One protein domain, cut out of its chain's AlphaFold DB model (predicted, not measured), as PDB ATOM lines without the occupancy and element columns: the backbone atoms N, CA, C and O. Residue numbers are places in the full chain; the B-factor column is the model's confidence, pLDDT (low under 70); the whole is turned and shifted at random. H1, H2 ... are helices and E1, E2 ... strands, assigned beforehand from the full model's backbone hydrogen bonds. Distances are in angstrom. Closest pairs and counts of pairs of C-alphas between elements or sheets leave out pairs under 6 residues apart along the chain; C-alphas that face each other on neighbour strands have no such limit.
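This is residues 60 to 81, 90 to 110 and 121 to 188 of the 243 residues of the protein "Cytochrome P450 2C5-like" of Platysternon megacephalum (big-headed turtle) (UniProt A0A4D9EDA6). A twisted slab of three strands lies between two helices, H2 across one face and H4 slantwise over the other, in three layers. E1 splays away from E2 after a short pairing and runs straight into H1, which crosses H2 near one end; H3 sits by the far end of the sheet. The printed part has 111 residues, in the order E1, H1, H2, H3, E2, H4, E3; the mixed sheet runs E1, E2, E3, and the class is mixed helices and strands. It is compact, with a radius of gyration of the C-alphas of 14.3 A and spans of 41 by 31 by 26 A.

E1, residues 61 to 66, is parallel to E2, residues 141 to 149, at 63 degrees, with N 64 and O 142 2.9 A apart. H1, residues 67 to 79, touches H2, residues 93 to 108, about perpendicular at 79 degrees; C-alphas 70 and 96 are closest, 6.0 A. H2 has a height over the sheet of 7.3 A. H3, residues 127 to 133, comes closest to E3, residues 180 to 187, at C-alphas 133 and 187, 5.9 A. E2 and E3 are antiparallel, with N 145 and O 184 2.8 A apart. H4, residues 155 to 165, is on the opposite face from H2, at a height of 8.7 A. In H1, H2, H3 and H4 every O i to N i+4 pair is within hydrogen-bond range.

E1 begins at C-alpha 61 (216.597, 206.891, 317.966). H2 is 21.7 A long, E2 27.0 A and E3 23.8 A, ending at C-alpha 187 (217.254, 216.540, 317.734).

Cuts leave gaps of 13.1 A between C-alphas 81 and 90 and 15.0 A between 110 and 121. The link H4 to E3 is long. Confidence is under 70 in residues 79 to 81 and 165 to 179.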
ATOM      1  N   ASP A  60     213.967 203.636 317.653       93.00
ATOM      2  CA  ASP A  60     213.420 204.769 318.422       93.00
ATOM      3  C   ASP A  60     214.336 206.006 318.400       93.00
ATOM      4  O   ASP A  60     213.912 207.125 318.689       93.00
ATOM      5  N   GLY A  61     215.614 205.819 318.070       93.06
ATOM      6  CA  GLY A  61     216.597 206.891 317.966       93.06
ATOM      7  C   GLY A  61     217.792 206.489 317.113       93.06
ATOM      8  O   GLY A  61     218.290 205.365 317.204       93.06
ATOM      9  N   VAL A  62     218.286 207.421 316.303       93.50
ATOM     10  CA  VAL A  62     219.461 207.234 315.451       93.50
ATOM     11  C   VAL A  62     220.494 208.306 315.785       93.50
ATOM     12  O   VAL A  62     220.346 209.463 315.403       93.50
ATOM     13  N   LEU A  63     221.566 207.920 316.481       92.94
ATOM     14  CA  LEU A  63     222.739 208.770 316.694       92.94
ATOM     15  C   LEU A  63     223.525 208.861 315.387       92.94
ATOM     16  O   LEU A  63     224.153 207.889 314.963       92.94
ATOM     17  N   LEU A  64     223.489 210.027 314.754       90.62
ATOM     18  CA  LEU A  64     224.031 210.243 313.423       90.62
ATOM     19  C   LEU A  64     225.398 210.939 313.484       90.62
ATOM     20  O   LEU A  64     225.536 212.053 313.985       90.62
ATOM     21  N   PHE A  65     226.410 210.303 312.898       90.56
ATOM     22  CA  PHE A  65     227.745 210.863 312.708       90.56
ATOM     23  C   PHE A  65     228.032 211.021 311.220       90.56
ATOM     24  O   PHE A  65     228.036 210.044 310.485       90.56
ATOM     25  N   GLN A  66     228.325 212.234 310.762       87.75
ATOM     26  CA  GLN A  66     228.762 212.455 309.383       87.75
ATOM     27  C   GLN A  66     230.285 212.404 309.306       87.75
ATOM     28  O   GLN A  66     230.960 213.163 310.010       87.75
ATOM     29  N   ASN A  67     230.828 211.550 308.438       89.12
ATOM     30  CA  ASN A  67     232.273 211.397 308.292       89.12
ATOM     31  C   ASN A  67     232.984 212.728 308.000       89.12
ATOM     32  O   ASN A  67     233.980 213.024 308.654       89.12
ATOM     33  N   ASP A  68     232.429 213.586 307.139       87.56
ATOM     34  CA  ASP A  68     232.997 214.914 306.845       87.56
ATOM     35  C   ASP A  68     233.055 215.829 308.079       87.56
ATOM     36  O   ASP A  68     233.986 216.623 308.253       87.56
ATOM     37  N   ALA A  69     232.053 215.750 308.960       86.00
ATOM     38  CA  ALA A  69     232.042 216.507 310.207       86.00
ATOM     39  C   ALA A  69     233.079 215.941 311.187       86.00
ATOM     40  O   ALA A  69     233.892 216.697 311.719       86.00
ATOM     41  N   VAL A  70     233.107 214.619 311.373       89.12
ATOM     42  CA  VAL A  70     234.065 213.925 312.251       89.12
ATOM     43  C   VAL A  70     235.510 214.152 311.791       89.12
ATOM     44  O   VAL A  70     236.387 214.424 312.617       89.12
ATOM     45  N   LEU A  71     235.762 214.114 310.483       89.19
ATOM     46  CA  LEU A  71     237.060 214.393 309.874       89.19
ATOM     47  C   LEU A  71     237.515 215.823 310.186       89.19
ATOM     48  O   LEU A  71     238.614 216.028 310.699       89.19
ATOM     49  N   ARG A  72     236.649 216.820 309.959       86.88
ATOM     50  CA  ARG A  72     236.949 218.222 310.299       86.88
ATOM     51  C   ARG A  72     237.249 218.392 311.789       86.88
ATOM     52  O   ARG A  72     238.219 219.067 312.134       86.88
ATOM     53  N   ARG A  73     236.487 217.747 312.682       81.31
ATOM     54  CA  ARG A  73     236.748 217.790 314.137       81.31
ATOM     55  C   ARG A  73     238.122 217.255 314.475       81.31
ATOM     56  O   ARG A  73     238.922 217.937 315.111       81.31
ATOM     57  N   THR A  74     238.394 216.037 314.045       85.50
ATOM     58  CA  THR A  74     239.643 215.346 314.355       85.50
ATOM     59  C   THR A  74     240.853 216.056 313.759       85.50
ATOM     60  O   THR A  74     241.869 216.175 314.442       85.50
ATOM     61  N   ALA A  75     240.724 216.655 312.572       85.38
ATOM     62  CA  ALA A  75     241.751 217.525 312.004       85.38
ATOM     63  C   ALA A  75     242.024 218.747 312.897       85.38
ATOM     64  O   ALA A  75     243.175 219.002 313.249       85.38
ATOM     65  N   THR A  76     240.981 219.468 313.336       82.19
ATOM     66  CA  THR A  76     241.154 220.629 314.237       82.19
ATOM     67  C   THR A  76     241.760 220.248 315.590       82.19
ATOM     68  O   THR A  76     242.542 221.007 316.162       82.19
ATOM     69  N   LEU A  77     241.451 219.049 316.091       74.88
ATOM     70  CA  LEU A  77     241.989 218.497 317.334       74.88
ATOM     71  C   LEU A  77     243.478 218.169 317.246       74.88
ATOM     72  O   LEU A  77     244.230 218.437 318.184       74.88
ATOM     73  N   LEU A  78     243.904 217.590 316.125       75.75
ATOM     74  CA  LEU A  78     245.307 217.283 315.869       75.75
ATOM     75  C   LEU A  78     246.109 218.554 315.565       75.75
ATOM     76  O   LEU A  78     247.224 218.696 316.062       75.75
ATOM     77  N   GLY A  79     245.522 219.514 314.844       69.81
ATOM     78  CA  GLY A  79     246.146 220.803 314.534       69.81
ATOM     79  C   GLY A  79     246.485 221.639 315.773       69.81
ATOM     80  O   GLY A  79     247.510 222.306 315.792       69.81
ATOM     81  N   LYS A  80     245.700 221.540 316.857       62.25
ATOM     82  CA  LYS A  80     246.033 222.172 318.150       62.25
ATOM     83  C   LYS A  80     247.259 221.566 318.846       62.25
ATOM     84  O   LYS A  80     247.820 222.205 319.731       62.25
ATOM     85  N   LYS A  81     247.649 220.337 318.492       57.38
ATOM     86  CA  LYS A  81     248.785 219.621 319.095       57.38
ATOM     87  C   LYS A  81     250.075 219.736 318.276       57.38
ATOM     88  O   LYS A  81     251.142 219.486 318.828       57.38
ATOM     89  N   GLN A  90     247.124 214.486 308.370       75.12
ATOM     90  CA  GLN A  90     246.447 213.313 307.836       75.12
ATOM     91  C   GLN A  90     245.683 212.639 308.979       75.12
ATOM     92  O   GLN A  90     246.259 211.992 309.854       75.12
ATOM     93  N   VAL A  91     244.368 212.832 309.004       85.44
ATOM     94  CA  VAL A  91     243.499 212.195 309.990       85.44
ATOM     95  C   VAL A  91     243.338 210.722 309.625       85.44
ATOM     96  O   VAL A  91     242.945 210.385 308.511       85.44
ATOM     97  N   SER A  92     243.608 209.833 310.578       89.44
ATOM     98  CA  SER A  92     243.342 208.404 310.421       89.44
ATOM     99  C   SER A  92     241.908 208.048 310.825       89.44
ATOM    100  O   SER A  92     241.330 208.661 311.726       89.44
ATOM    101  N   LEU A  93     241.361 206.975 310.244       89.12
ATOM    102  CA  LEU A  93     240.080 206.400 310.682       89.12
ATOM    103  C   LEU A  93     240.099 206.014 312.168       89.12
ATOM    104  O   LEU A  93     239.092 206.135 312.856       89.12
ATOM    105  N   PHE A  94     241.259 205.607 312.695       90.12
ATOM    106  CA  PHE A  94     241.421 205.347 314.124       90.12
ATOM    107  C   PHE A  94     241.150 206.600 314.971       90.12
ATOM    108  O   PHE A  94     240.452 206.517 315.982       90.12
ATOM    109  N   ALA A  95     241.651 207.768 314.555       89.12
ATOM    110  CA  ALA A  95     241.395 209.028 315.250       89.12
ATOM    111  C   ALA A  95     239.910 209.429 315.177       89.12
ATOM    112  O   ALA A  95     239.343 209.840 316.189       89.12
ATOM    113  N   MET A  96     239.269 209.246 314.016       90.69
ATOM    114  CA  MET A  96     237.823 209.458 313.833       90.69
ATOM    115  C   MET A  96     236.996 208.556 314.750       90.69
ATOM    116  O   MET A  96     236.146 209.041 315.495       90.69
ATOM    117  N   ASN A  97     237.301 207.260 314.779       93.00
ATOM    118  CA  ASN A  97     236.600 206.297 315.626       93.00
ATOM    119  C   ASN A  97     236.844 206.555 317.117       93.00
ATOM    120  O   ASN A  97     235.932 206.392 317.921       93.00
ATOM    121  N   THR A  98     238.042 207.017 317.493       90.69
ATOM    122  CA  THR A  98     238.335 207.439 318.873       90.69
ATOM    123  C   THR A  98     237.468 208.633 319.279       90.69
ATOM    124  O   THR A  98     236.941 208.663 320.390       90.69
ATOM    125  N   TYR A  99     237.274 209.598 318.374       88.88
ATOM    126  CA  TYR A  99     236.363 210.716 318.602       88.88
ATOM    127  C   TYR A  99     234.913 210.236 318.759       88.88
ATOM    128  O   TYR A  99     234.288 210.549 319.769       88.88
ATOM    129  N   ILE A 100     234.402 209.411 317.840       91.62
ATOM    130  CA  ILE A 100     233.039 208.852 317.929       91.62
ATOM    131  C   ILE A 100     232.847 208.089 319.248       91.62
ATOM    132  O   ILE A 100     231.869 208.314 319.957       91.62
ATOM    133  N   ALA A 101     233.811 207.245 319.628       91.69
ATOM    134  CA  ALA A 101     233.772 206.500 320.882       91.69
ATOM    135  C   ALA A 101     233.705 207.421 322.109       91.69
ATOM    136  O   ALA A 101     232.983 207.119 323.054       91.69
ATOM    137  N   SER A 102     234.402 208.563 322.092       87.44
ATOM    138  CA  SER A 102     234.323 209.549 323.177       87.44
ATOM    139  C   SER A 102     232.941 210.206 323.285       87.44
ATOM    140  O   SER A 102     232.450 210.396 324.397       87.44
ATOM    141  N   CYS A 103     232.273 210.472 322.156       89.44
ATOM    142  CA  CYS A 103     230.895 210.973 322.128       89.44
ATOM    143  C   CYS A 103     229.924 209.955 322.730       89.44
ATOM    144  O   CYS A 103     229.106 210.297 323.580       89.44
ATOM    145  N   LEU A 104     230.041 208.692 322.303       91.12
ATOM    146  CA  LEU A 104     229.205 207.600 322.798       91.12
ATOM    147  C   LEU A 104     229.436 207.358 324.286       91.12
ATOM    148  O   LEU A 104     228.475 207.217 325.030       91.12
ATOM    149  N   ALA A 105     230.692 207.374 324.738       87.94
ATOM    150  CA  ALA A 105     231.012 207.282 326.155       87.94
ATOM    151  C   ALA A 105     230.367 208.430 326.943       87.94
ATOM    152  O   ALA A 105     229.839 208.192 328.016       87.94
ATOM    153  N   GLY A 106     230.337 209.650 326.402       84.06
ATOM    154  CA  GLY A 106     229.699 210.795 327.051       84.06
ATOM    155  C   GLY A 106     228.195 210.643 327.304       84.06
ATOM    156  O   GLY A 106     227.695 211.251 328.247       84.06
ATOM    157  N   LEU A 107     227.491 209.839 326.501       85.56
ATOM    158  CA  LEU A 107     226.051 209.586 326.645       85.56
ATOM    159  C   LEU A 107     225.734 208.261 327.341       85.56
ATOM    160  O   LEU A 107     224.783 208.175 328.106       85.56
ATOM    161  N   LEU A 108     226.510 207.220 327.046       86.38
ATOM    162  CA  LEU A 108     226.195 205.838 327.408       86.38
ATOM    163  C   LEU A 108     226.995 205.344 328.617       86.38
ATOM    164  O   LEU A 108     226.918 204.162 328.955       86.38
ATOM    165  N   TYR A 109     227.797 206.205 329.256       81.81
ATOM    166  CA  TYR A 109     228.543 205.798 330.443       81.81
ATOM    167  C   TYR A 109     227.576 205.344 331.548       81.81
ATOM    168  O   TYR A 109     226.682 206.110 331.915       81.81
ATOM    169  N   PRO A 110     227.749 204.138 332.122       75.44
ATOM    170  CA  PRO A 110     226.845 203.640 333.150       75.44
ATOM    171  C   PRO A 110     226.789 204.570 334.366       75.44
ATOM    172  O   PRO A 110     227.807 204.847 335.007       75.44
ATOM    173  N   SER A 121     213.897 209.311 341.121       80.31
ATOM    174  CA  SER A 121     214.488 208.653 339.955       80.31
ATOM    175  C   SER A 121     214.090 209.418 338.701       80.31
ATOM    176  O   SER A 121     212.905 209.575 338.416       80.31
ATOM    177  N   MET A 122     215.083 209.883 337.959       74.50
ATOM    178  CA  MET A 122     214.915 210.521 336.658       74.50
ATOM    179  C   MET A 122     214.725 209.488 335.538       74.50
ATOM    180  O   MET A 122     214.541 209.884 334.397       74.50
ATOM    181  N   GLY A 123     214.738 208.190 335.875       76.06
ATOM    182  CA  GLY A 123     214.432 207.075 334.986       76.06
ATOM    183  C   GLY A 123     215.661 206.287 334.523       76.06
ATOM    184  O   GLY A 123     216.703 206.294 335.182       76.06
ATOM    185  N   MET A 124     215.507 205.535 333.432       78.94
ATOM    186  CA  MET A 124     216.547 204.639 332.909       78.94
ATOM    187  C   MET A 124     217.293 205.282 331.739       78.94
ATOM    188  O   MET A 124     216.733 205.436 330.660       78.94
ATOM    189  N   GLU A 125     218.571 205.602 331.909       79.88
ATOM    190  CA  GLU A 125     219.429 206.015 330.790       79.88
ATOM    191  C   GLU A 125     219.813 204.807 329.908       79.88
ATOM    192  O   GLU A 125     219.991 203.703 330.437       79.88
ATOM    193  N   PRO A 126     219.953 204.971 328.576       84.94
ATOM    194  CA  PRO A 126     219.790 206.208 327.794       84.94
ATOM    195  C   PRO A 126     218.337 206.482 327.345       84.94
ATOM    196  O   PRO A 126     218.078 207.327 326.493       84.94
ATOM    197  N   TRP A 127     217.370 205.726 327.855       87.44
ATOM    198  CA  TRP A 127     215.991 205.714 327.362       87.44
ATOM    199  C   TRP A 127     215.210 206.982 327.702       87.44
ATOM    200  O   TRP A 127     214.379 207.423 326.913       87.44
ATOM    201  N   GLU A 128     215.497 207.608 328.841       86.31
ATOM    202  CA  GLU A 128     214.909 208.908 329.197       86.31
ATOM    203  C   GLU A 128     215.419 210.033 328.296       86.31
ATOM    204  O   GLU A 128     214.646 210.907 327.886       86.31
ATOM    205  N   LEU A 129     216.694 209.975 327.902       86.94
ATOM    206  CA  LEU A 129     217.231 210.863 326.881       86.94
ATOM    207  C   LEU A 129     216.463 210.699 325.562       86.94
ATOM    208  O   LEU A 129     216.004 211.690 325.003       86.94
ATOM    209  N   LEU A 130     216.254 209.468 325.082       89.38
ATOM    210  CA  LEU A 130     215.474 209.255 323.856       89.38
ATOM    211  C   LEU A 130     214.042 209.783 323.985       89.38
ATOM    212  O   LEU A 130     213.576 210.475 323.088       89.38
ATOM    213  N   ARG A 131     213.351 209.515 325.100       87.25
ATOM    214  CA  ARG A 131     211.971 209.995 325.292       87.25
ATOM    215  C   ARG A 131     211.861 211.514 325.324       87.25
ATOM    216  O   ARG A 131     210.842 212.050 324.903       87.25
ATOM    217  N   SER A 132     212.882 212.202 325.830       88.12
ATOM    218  CA  SER A 132     212.893 213.667 325.879       88.12
ATOM    219  C   SER A 132     213.278 214.309 324.544       88.12
ATOM    220  O   SER A 132     212.786 215.392 324.236       88.12
ATOM    221  N   VAL A 133     214.129 213.654 323.747       89.88
ATOM    222  CA  VAL A 133     214.718 214.246 322.535       89.88
ATOM    223  C   VAL A 133     214.057 213.743 321.234       89.88
ATOM    224  O   VAL A 133     214.084 214.446 320.225       89.88
ATOM    225  N   CYS A 134     213.380 212.591 321.253       90.25
ATOM    226  CA  CYS A 134     212.618 212.024 320.129       90.25
ATOM    227  C   CYS A 134     211.110 211.926 320.455       90.25
ATOM    228  O   CYS A 134     210.592 210.822 320.627       90.25
ATOM    229  N   PRO A 135     210.369 213.046 320.547       83.56
ATOM    230  CA  PRO A 135     208.933 213.000 320.835       83.56
ATOM    231  C   PRO A 135     208.088 212.508 319.645       83.56
ATOM    232  O   PRO A 135     206.966 212.049 319.847       83.56
ATOM    233  N   MET A 136     208.614 212.606 318.417       86.56
ATOM    234  CA  MET A 136     207.909 212.272 317.176       86.56
ATOM    235  C   MET A 136     208.585 211.087 316.464       86.56
ATOM    236  O   MET A 136     209.775 211.179 316.157       86.56
ATOM    237  N   PRO A 137     207.859 210.000 316.131       83.12
ATOM    238  CA  PRO A 137     208.433 208.823 315.460       83.12
ATOM    239  C   PRO A 137     208.998 209.079 314.055       83.12
ATOM    240  O   PRO A 137     209.784 208.284 313.544       83.12
ATOM    241  N   THR A 138     208.599 210.170 313.400       84.62
ATOM    242  CA  THR A 138     209.153 210.567 312.096       84.62
ATOM    243  C   THR A 138     210.481 211.319 312.226       84.62
ATOM    244  O   THR A 138     211.220 211.440 311.251       84.62
ATOM    245  N   MET A 139     210.838 211.752 313.442       88.44
ATOM    246  CA  MET A 139     211.996 212.598 313.729       88.44
ATOM    247  C   MET A 139     212.880 211.981 314.816       88.44
ATOM    248  O   MET A 139     212.903 212.434 315.962       88.44
ATOM    249  N   THR A 140     213.630 210.945 314.451       91.44
ATOM    250  CA  THR A 140     214.463 210.172 315.391       91.44
ATOM    251  C   THR A 140     215.970 210.394 315.218       91.44
ATOM    252  O   THR A 140     216.766 209.751 315.904       91.44
ATOM    253  N   PHE A 141     216.397 211.302 314.332       91.31
ATOM    254  CA  PHE A 141     217.810 211.611 314.107       91.31
ATOM    255  C   PHE A 141     218.373 212.558 315.163       91.31
ATOM    256  O   PHE A 141     217.939 213.699 315.329       91.31
ATOM    257  N   LEU A 142     219.411 212.075 315.834       91.62
ATOM    258  CA  LEU A 142     220.050 212.705 316.971       91.62
ATOM    259  C   LEU A 142     221.481 213.111 316.629       91.62
ATOM    260  O   LEU A 142     222.274 212.315 316.119       91.62
ATOM    261  N   HIS A 143     221.827 214.343 316.984       89.50
ATOM    262  CA  HIS A 143     223.168 214.904 316.869       89.50
ATOM    263  C   HIS A 143     223.837 214.955 318.232       89.50
ATOM    264  O   HIS A 143     223.215 215.325 319.229       89.50
ATOM    265  N   ILE A 144     225.132 214.641 318.265       88.50
ATOM    266  CA  ILE A 144     225.932 214.699 319.488       88.50
ATOM    267  C   ILE A 144     226.950 215.829 319.377       88.50
ATOM    268  O   ILE A 144     227.789 215.851 318.475       88.50
ATOM    269  N   ALA A 145     226.903 216.740 320.343       85.56
ATOM    270  CA  ALA A 145     227.827 217.850 320.489       85.56
ATOM    271  C   ALA A 145     228.578 217.719 321.824       85.56
ATOM    272  O   ALA A 145     228.081 218.133 322.876       85.56
ATOM    273  N   PRO A 146     229.777 217.124 321.811       83.62
ATOM    274  CA  PRO A 146     230.598 217.014 323.004       83.62
ATOM    275  C   PRO A 146     231.541 218.218 323.157       83.62
ATOM    276  O   PRO A 146     232.056 218.770 322.184       83.62
ATOM    277  N   ALA A 147     231.820 218.613 324.393       80.88
ATOM    278  CA  ALA A 147     232.834 219.599 324.739       80.88
ATOM    279  C   ALA A 147     233.630 219.149 325.958       80.88
ATOM    280  O   ALA A 147     233.084 218.669 326.952       80.88
ATOM    281  N   CYS A 148     234.945 219.330 325.904       75.81
ATOM    282  CA  CYS A 148     235.836 218.993 327.007       75.81
ATOM    283  C   CYS A 148     236.826 220.129 327.247       75.81
ATOM    284  O   CYS A 148     237.292 220.777 326.309       75.81
ATOM    285  N   LYS A 149     237.174 220.363 328.514       71.94
ATOM    286  CA  LYS A 149     238.168 221.375 328.888       71.94
ATOM    287  C   LYS A 149     239.040 220.865 330.034       71.94
ATOM    288  O   LYS A 149     238.582 220.148 330.924       71.94
ATOM    289  N   ARG A 150     240.334 221.191 329.977       70.44
ATOM    290  CA  ARG A 150     241.310 220.883 331.037       70.44
ATOM    291  C   ARG A 150     241.402 222.051 332.021       70.44
ATOM    292  O   ARG A 150     241.311 223.204 331.604       70.44
ATOM    293  N   GLY A 151     241.645 221.749 333.297       74.69
ATOM    294  CA  GLY A 151     241.800 222.759 334.348       74.69
ATOM    295  C   GLY A 151     240.463 223.286 334.874       74.69
ATOM    296  O   GLY A 151     239.460 222.583 334.827       74.69
ATOM    297  N   THR A 152     240.446 224.516 335.391       74.94
ATOM    298  CA  THR A 152     239.241 225.136 335.966       74.94
ATOM    299  C   THR A 152     238.236 225.510 334.875       74.94
ATOM    300  O   THR A 152     238.566 226.251 333.942       74.94
ATOM    301  N   VAL A 153     236.998 225.028 334.999       75.50
ATOM    302  CA  VAL A 153     235.927 225.258 334.019       75.50
ATOM    303  C   VAL A 153     234.765 225.995 334.664       75.50
ATOM    304  O   VAL A 153     234.325 225.649 335.755       75.50
ATOM    305  N   PHE A 154     234.255 226.999 333.952       82.62
ATOM    306  CA  PHE A 154     232.970 227.618 334.246       82.62
ATOM    307  C   PHE A 154     231.906 226.935 333.384       82.62
ATOM    308  O   PHE A 154     232.024 226.945 332.155       82.62
ATOM    309  N   TRP A 155     230.919 226.297 334.015       83.75
ATOM    310  CA  TRP A 155     229.936 225.463 333.318       83.75
ATOM    311  C   TRP A 155     229.115 226.242 332.297       83.75
ATOM    312  O   TRP A 155     228.916 225.721 331.206       83.75
ATOM    313  N   ASP A 156     228.760 227.500 332.570       85.69
ATOM    314  CA  ASP A 156     228.016 228.310 331.598       85.69
ATOM    315  C   ASP A 156     228.845 228.566 330.339       85.69
ATOM    316  O   ASP A 156     228.332 228.494 329.235       85.69
ATOM    317  N   SER A 157     230.161 228.769 330.468       81.25
ATOM    318  CA  SER A 157     231.036 228.943 329.302       81.25
ATOM    319  C   SER A 157     231.125 227.662 328.469       81.25
ATOM    320  O   SER A 157     231.139 227.734 327.239       81.25
ATOM    321  N   LEU A 158     231.172 226.494 329.119       80.25
ATOM    322  CA  LEU A 158     231.181 225.205 328.427       80.25
ATOM    323  C   LEU A 158     229.823 224.926 327.764       80.25
ATOM    324  O   LEU A 158     229.786 224.533 326.602       80.25
ATOM    325  N   ALA A 159     228.722 225.187 328.471       84.50
ATOM    326  CA  ALA A 159     227.363 225.022 327.974       84.50
ATOM    327  C   ALA A 159     227.069 225.972 326.807       84.50
ATOM    328  O   ALA A 159     226.653 225.507 325.750       84.50
ATOM    329  N   SER A 160     227.375 227.267 326.935       83.19
ATOM    330  CA  SER A 160     227.254 228.241 325.844       83.19
ATOM    331  C   SER A 160     228.089 227.827 324.637       83.19
ATOM    332  O   SER A 160     227.599 227.895 323.516       83.19
ATOM    333  N   SER A 161     229.316 227.330 324.843       76.00
ATOM    334  CA  SER A 161     230.122 226.791 323.742       76.00
ATOM    335  C   SER A 161     229.404 225.640 323.044       76.00
ATOM    336  O   SER A 161     229.452 225.560 321.824       76.00
ATOM    337  N   VAL A 162     228.758 224.720 323.774       78.88
ATOM    338  CA  VAL A 162     228.008 223.586 323.189       78.88
ATOM    339  C   VAL A 162     226.780 224.041 322.436       78.88
ATOM    340  O   VAL A 162     226.630 223.665 321.274       78.88
ATOM    341  N   VAL A 163     225.977 224.909 323.034       78.19
ATOM    342  CA  VAL A 163     224.765 225.434 322.405       78.19
ATOM    343  C   VAL A 163     225.094 226.224 321.138       78.19
ATOM    344  O   VAL A 163     224.509 225.951 320.100       78.19
ATOM    345  N   HIS A 164     226.088 227.119 321.159       72.69
ATOM    346  CA  HIS A 164     226.510 227.845 319.950       72.69
ATOM    347  C   HIS A 164     227.111 226.939 318.873       72.69
ATOM    348  O   HIS A 164     227.177 227.310 317.704       72.69
ATOM    349  N   SER A 165     227.588 225.762 319.270       66.12
ATOM    350  CA  SER A 165     228.161 224.787 318.355       66.12
ATOM    351  C   SER A 165     227.119 223.847 317.748       66.12
ATOM    352  O   SER A 165     227.463 223.132 316.816       66.12
ATOM    353  N   LEU A 166     225.872 223.849 318.227       68.69
ATOM    354  CA  LEU A 166     224.729 223.199 317.580       68.69
ATOM    355  C   LEU A 166     224.141 224.181 316.549       68.69
ATOM    356  O   LEU A 166     223.857 225.313 316.929       68.69
ATOM    357  N   PRO A 167     223.986 223.832 315.255       55.97
ATOM    358  CA  PRO A 167     224.272 222.560 314.574       55.97
ATOM    359  C   PRO A 167     225.675 222.467 313.974       55.97
ATOM    360  O   PRO A 167     226.054 221.435 313.421       55.97
ATOM    361  N   HIS A 168     226.470 223.533 314.061       51.59
ATOM    362  CA  HIS A 168     227.786 223.614 313.434       51.59
ATOM    363  C   HIS A 168     228.834 222.658 314.039       51.59
ATOM    364  O   HIS A 168     230.016 222.855 313.817       51.59
ATOM    365  N   THR A 169     228.451 221.624 314.793       48.66
ATOM    366  CA  THR A 169     229.263 220.637 315.528       48.66
ATOM    367  C   THR A 169     230.557 221.170 316.160       48.66
ATOM    368  O   THR A 169     231.453 220.381 316.407       48.66
ATOM    369  N   LEU A 170     230.721 222.483 316.394       43.03
ATOM    370  CA  LEU A 170     232.017 223.185 316.522       43.03
ATOM    371  C   LEU A 170     232.921 222.781 317.697       43.03
ATOM    372  O   LEU A 170     234.085 223.187 317.730       43.03
ATOM    373  N   ASN A 171     232.438 221.944 318.608       47.56
ATOM    374  CA  ASN A 171     233.144 221.670 319.840       47.56
ATOM    375  C   ASN A 171     234.109 220.498 319.796       47.56
ATOM    376  O   ASN A 171     234.032 219.561 319.007       47.56
ATOM    377  N   ILE A 172     235.122 220.666 320.634       49.25
ATOM    378  CA  ILE A 172     236.428 220.052 320.504       49.25
ATOM    379  C   ILE A 172     236.570 219.098 321.682       49.25
ATOM    380  O   ILE A 172     236.690 219.532 322.829       49.25
ATOM    381  N   VAL A 173     236.553 217.798 321.394       49.94
ATOM    382  CA  VAL A 173     236.916 216.753 322.357       49.94
ATOM    383  C   VAL A 173     238.351 216.363 322.112       49.94
ATOM    384  O   VAL A 173     238.663 215.648 321.165       49.94
ATOM    385  N   GLU A 174     239.252 216.840 322.958       51.50
ATOM    386  CA  GLU A 174     240.561 216.210 323.030       51.50
ATOM    387  C   GLU A 174     240.389 214.758 323.508       51.50
ATOM    388  O   GLU A 174     239.584 214.510 324.389       51.50
ATOM    389  N   PRO A 175     241.107 213.775 322.956       45.69
ATOM    390  CA  PRO A 175     241.218 212.469 323.597       45.69
ATOM    391  C   PRO A 175     242.277 212.557 324.717       45.69
ATOM    392  O   PRO A 175     243.457 212.809 324.440       45.69
ATOM    393  N   GLY A 176     241.859 212.421 325.984       52.25
ATOM    394  CA  GLY A 176     242.715 212.463 327.179       52.25
ATOM    395  C   GLY A 176     241.948 212.419 328.515       52.25
ATOM    396  O   GLY A 176     240.728 212.308 328.549       52.25
ATOM    397  N   CYS A 177     242.661 212.498 329.647       49.53
ATOM    398  CA  CYS A 177     242.045 212.648 330.973       49.53
ATOM    399  C   CYS A 177     241.575 214.101 331.146       49.53
ATOM    400  O   CYS A 177     242.374 214.988 331.461       49.53
ATOM    401  N   HIS A 178     240.296 214.360 330.884       60.91
ATOM    402  CA  HIS A 178     239.687 215.677 331.071       60.91
ATOM    403  C   HIS A 178     239.216 215.844 332.508       60.91
ATOM    404  O   HIS A 178     238.645 214.929 333.089       60.91
ATOM    405  N   SER A 179     239.438 217.030 333.074       63.25
ATOM    406  CA  SER A 179     238.893 217.377 334.389       63.25
ATOM    407  C   SER A 179     237.375 217.571 334.316       63.25
ATOM    408  O   SER A 179     236.674 217.246 335.269       63.25
ATOM    409  N   HIS A 180     236.872 218.071 333.178       79.19
ATOM    410  CA  HIS A 180     235.451 218.331 332.948       79.19
ATOM    411  C   HIS A 180     235.062 218.068 331.486       79.19
ATOM    412  O   HIS A 180     235.720 218.550 330.554       79.19
ATOM    413  N   SER A 181     233.963 217.340 331.296       82.00
ATOM    414  CA  SER A 181     233.364 217.016 329.999       82.00
ATOM    415  C   SER A 181     231.855 217.238 330.044       82.00
ATOM    416  O   SER A 181     231.212 216.886 331.031       82.00
ATOM    417  N   LEU A 182     231.296 217.784 328.968       86.12
ATOM    418  CA  LEU A 182     229.864 217.955 328.748       86.12
ATOM    419  C   LEU A 182     229.518 217.352 327.388       86.12
ATOM    420  O   LEU A 182     230.158 217.689 326.397       86.12
ATOM    421  N   THR A 183     228.507 216.493 327.334       87.44
ATOM    422  CA  THR A 183     228.005 215.932 326.075       87.44
ATOM    423  C   THR A 183     226.536 216.273 325.949       87.44
ATOM    424  O   THR A 183     225.763 215.988 326.857       87.44
ATOM    425  N   VAL A 184     226.164 216.911 324.842       89.12
ATOM    426  CA  VAL A 184     224.772 217.245 324.538       89.12
ATOM    427  C   VAL A 184     224.307 216.377 323.383       89.12
ATOM    428  O   VAL A 184     225.003 216.255 322.376       89.12
ATOM    429  N   CYS A 185     223.130 215.787 323.540       89.94
ATOM    430  CA  CYS A 185     222.403 215.110 322.480       89.94
ATOM    431  C   CYS A 185     221.186 215.964 322.126       89.94
ATOM    432  O   CYS A 185     220.448 216.376 323.020       89.94
ATOM    433  N   ALA A 186     220.999 216.256 320.844       90.00
ATOM    434  CA  ALA A 186     219.935 217.130 320.369       90.00
ATOM    435  C   ALA A 186     219.310 216.588 319.084       90.00
ATOM    436  O   ALA A 186     220.011 216.107 318.195       90.00
ATOM    437  N   ASN A 187     217.994 216.727 318.973       90.25
ATOM    438  CA  ASN A 187     217.254 216.540 317.734       90.25
ATOM    439  C   ASN A 187     217.136 217.906 317.059       90.25
ATOM    440  O   ASN A 187     216.665 218.858 317.681       90.25
ATOM    441  N   HIS A 188     217.658 218.037 315.842       85.88
ATOM    442  CA  HIS A 188     217.833 219.338 315.200       85.88
ATOM    443  C   HIS A 188     217.525 219.269 313.699       85.88
ATOM    444  O   HIS A 188     217.883 218.294 313.037       85.88
TER     445      HIS A 188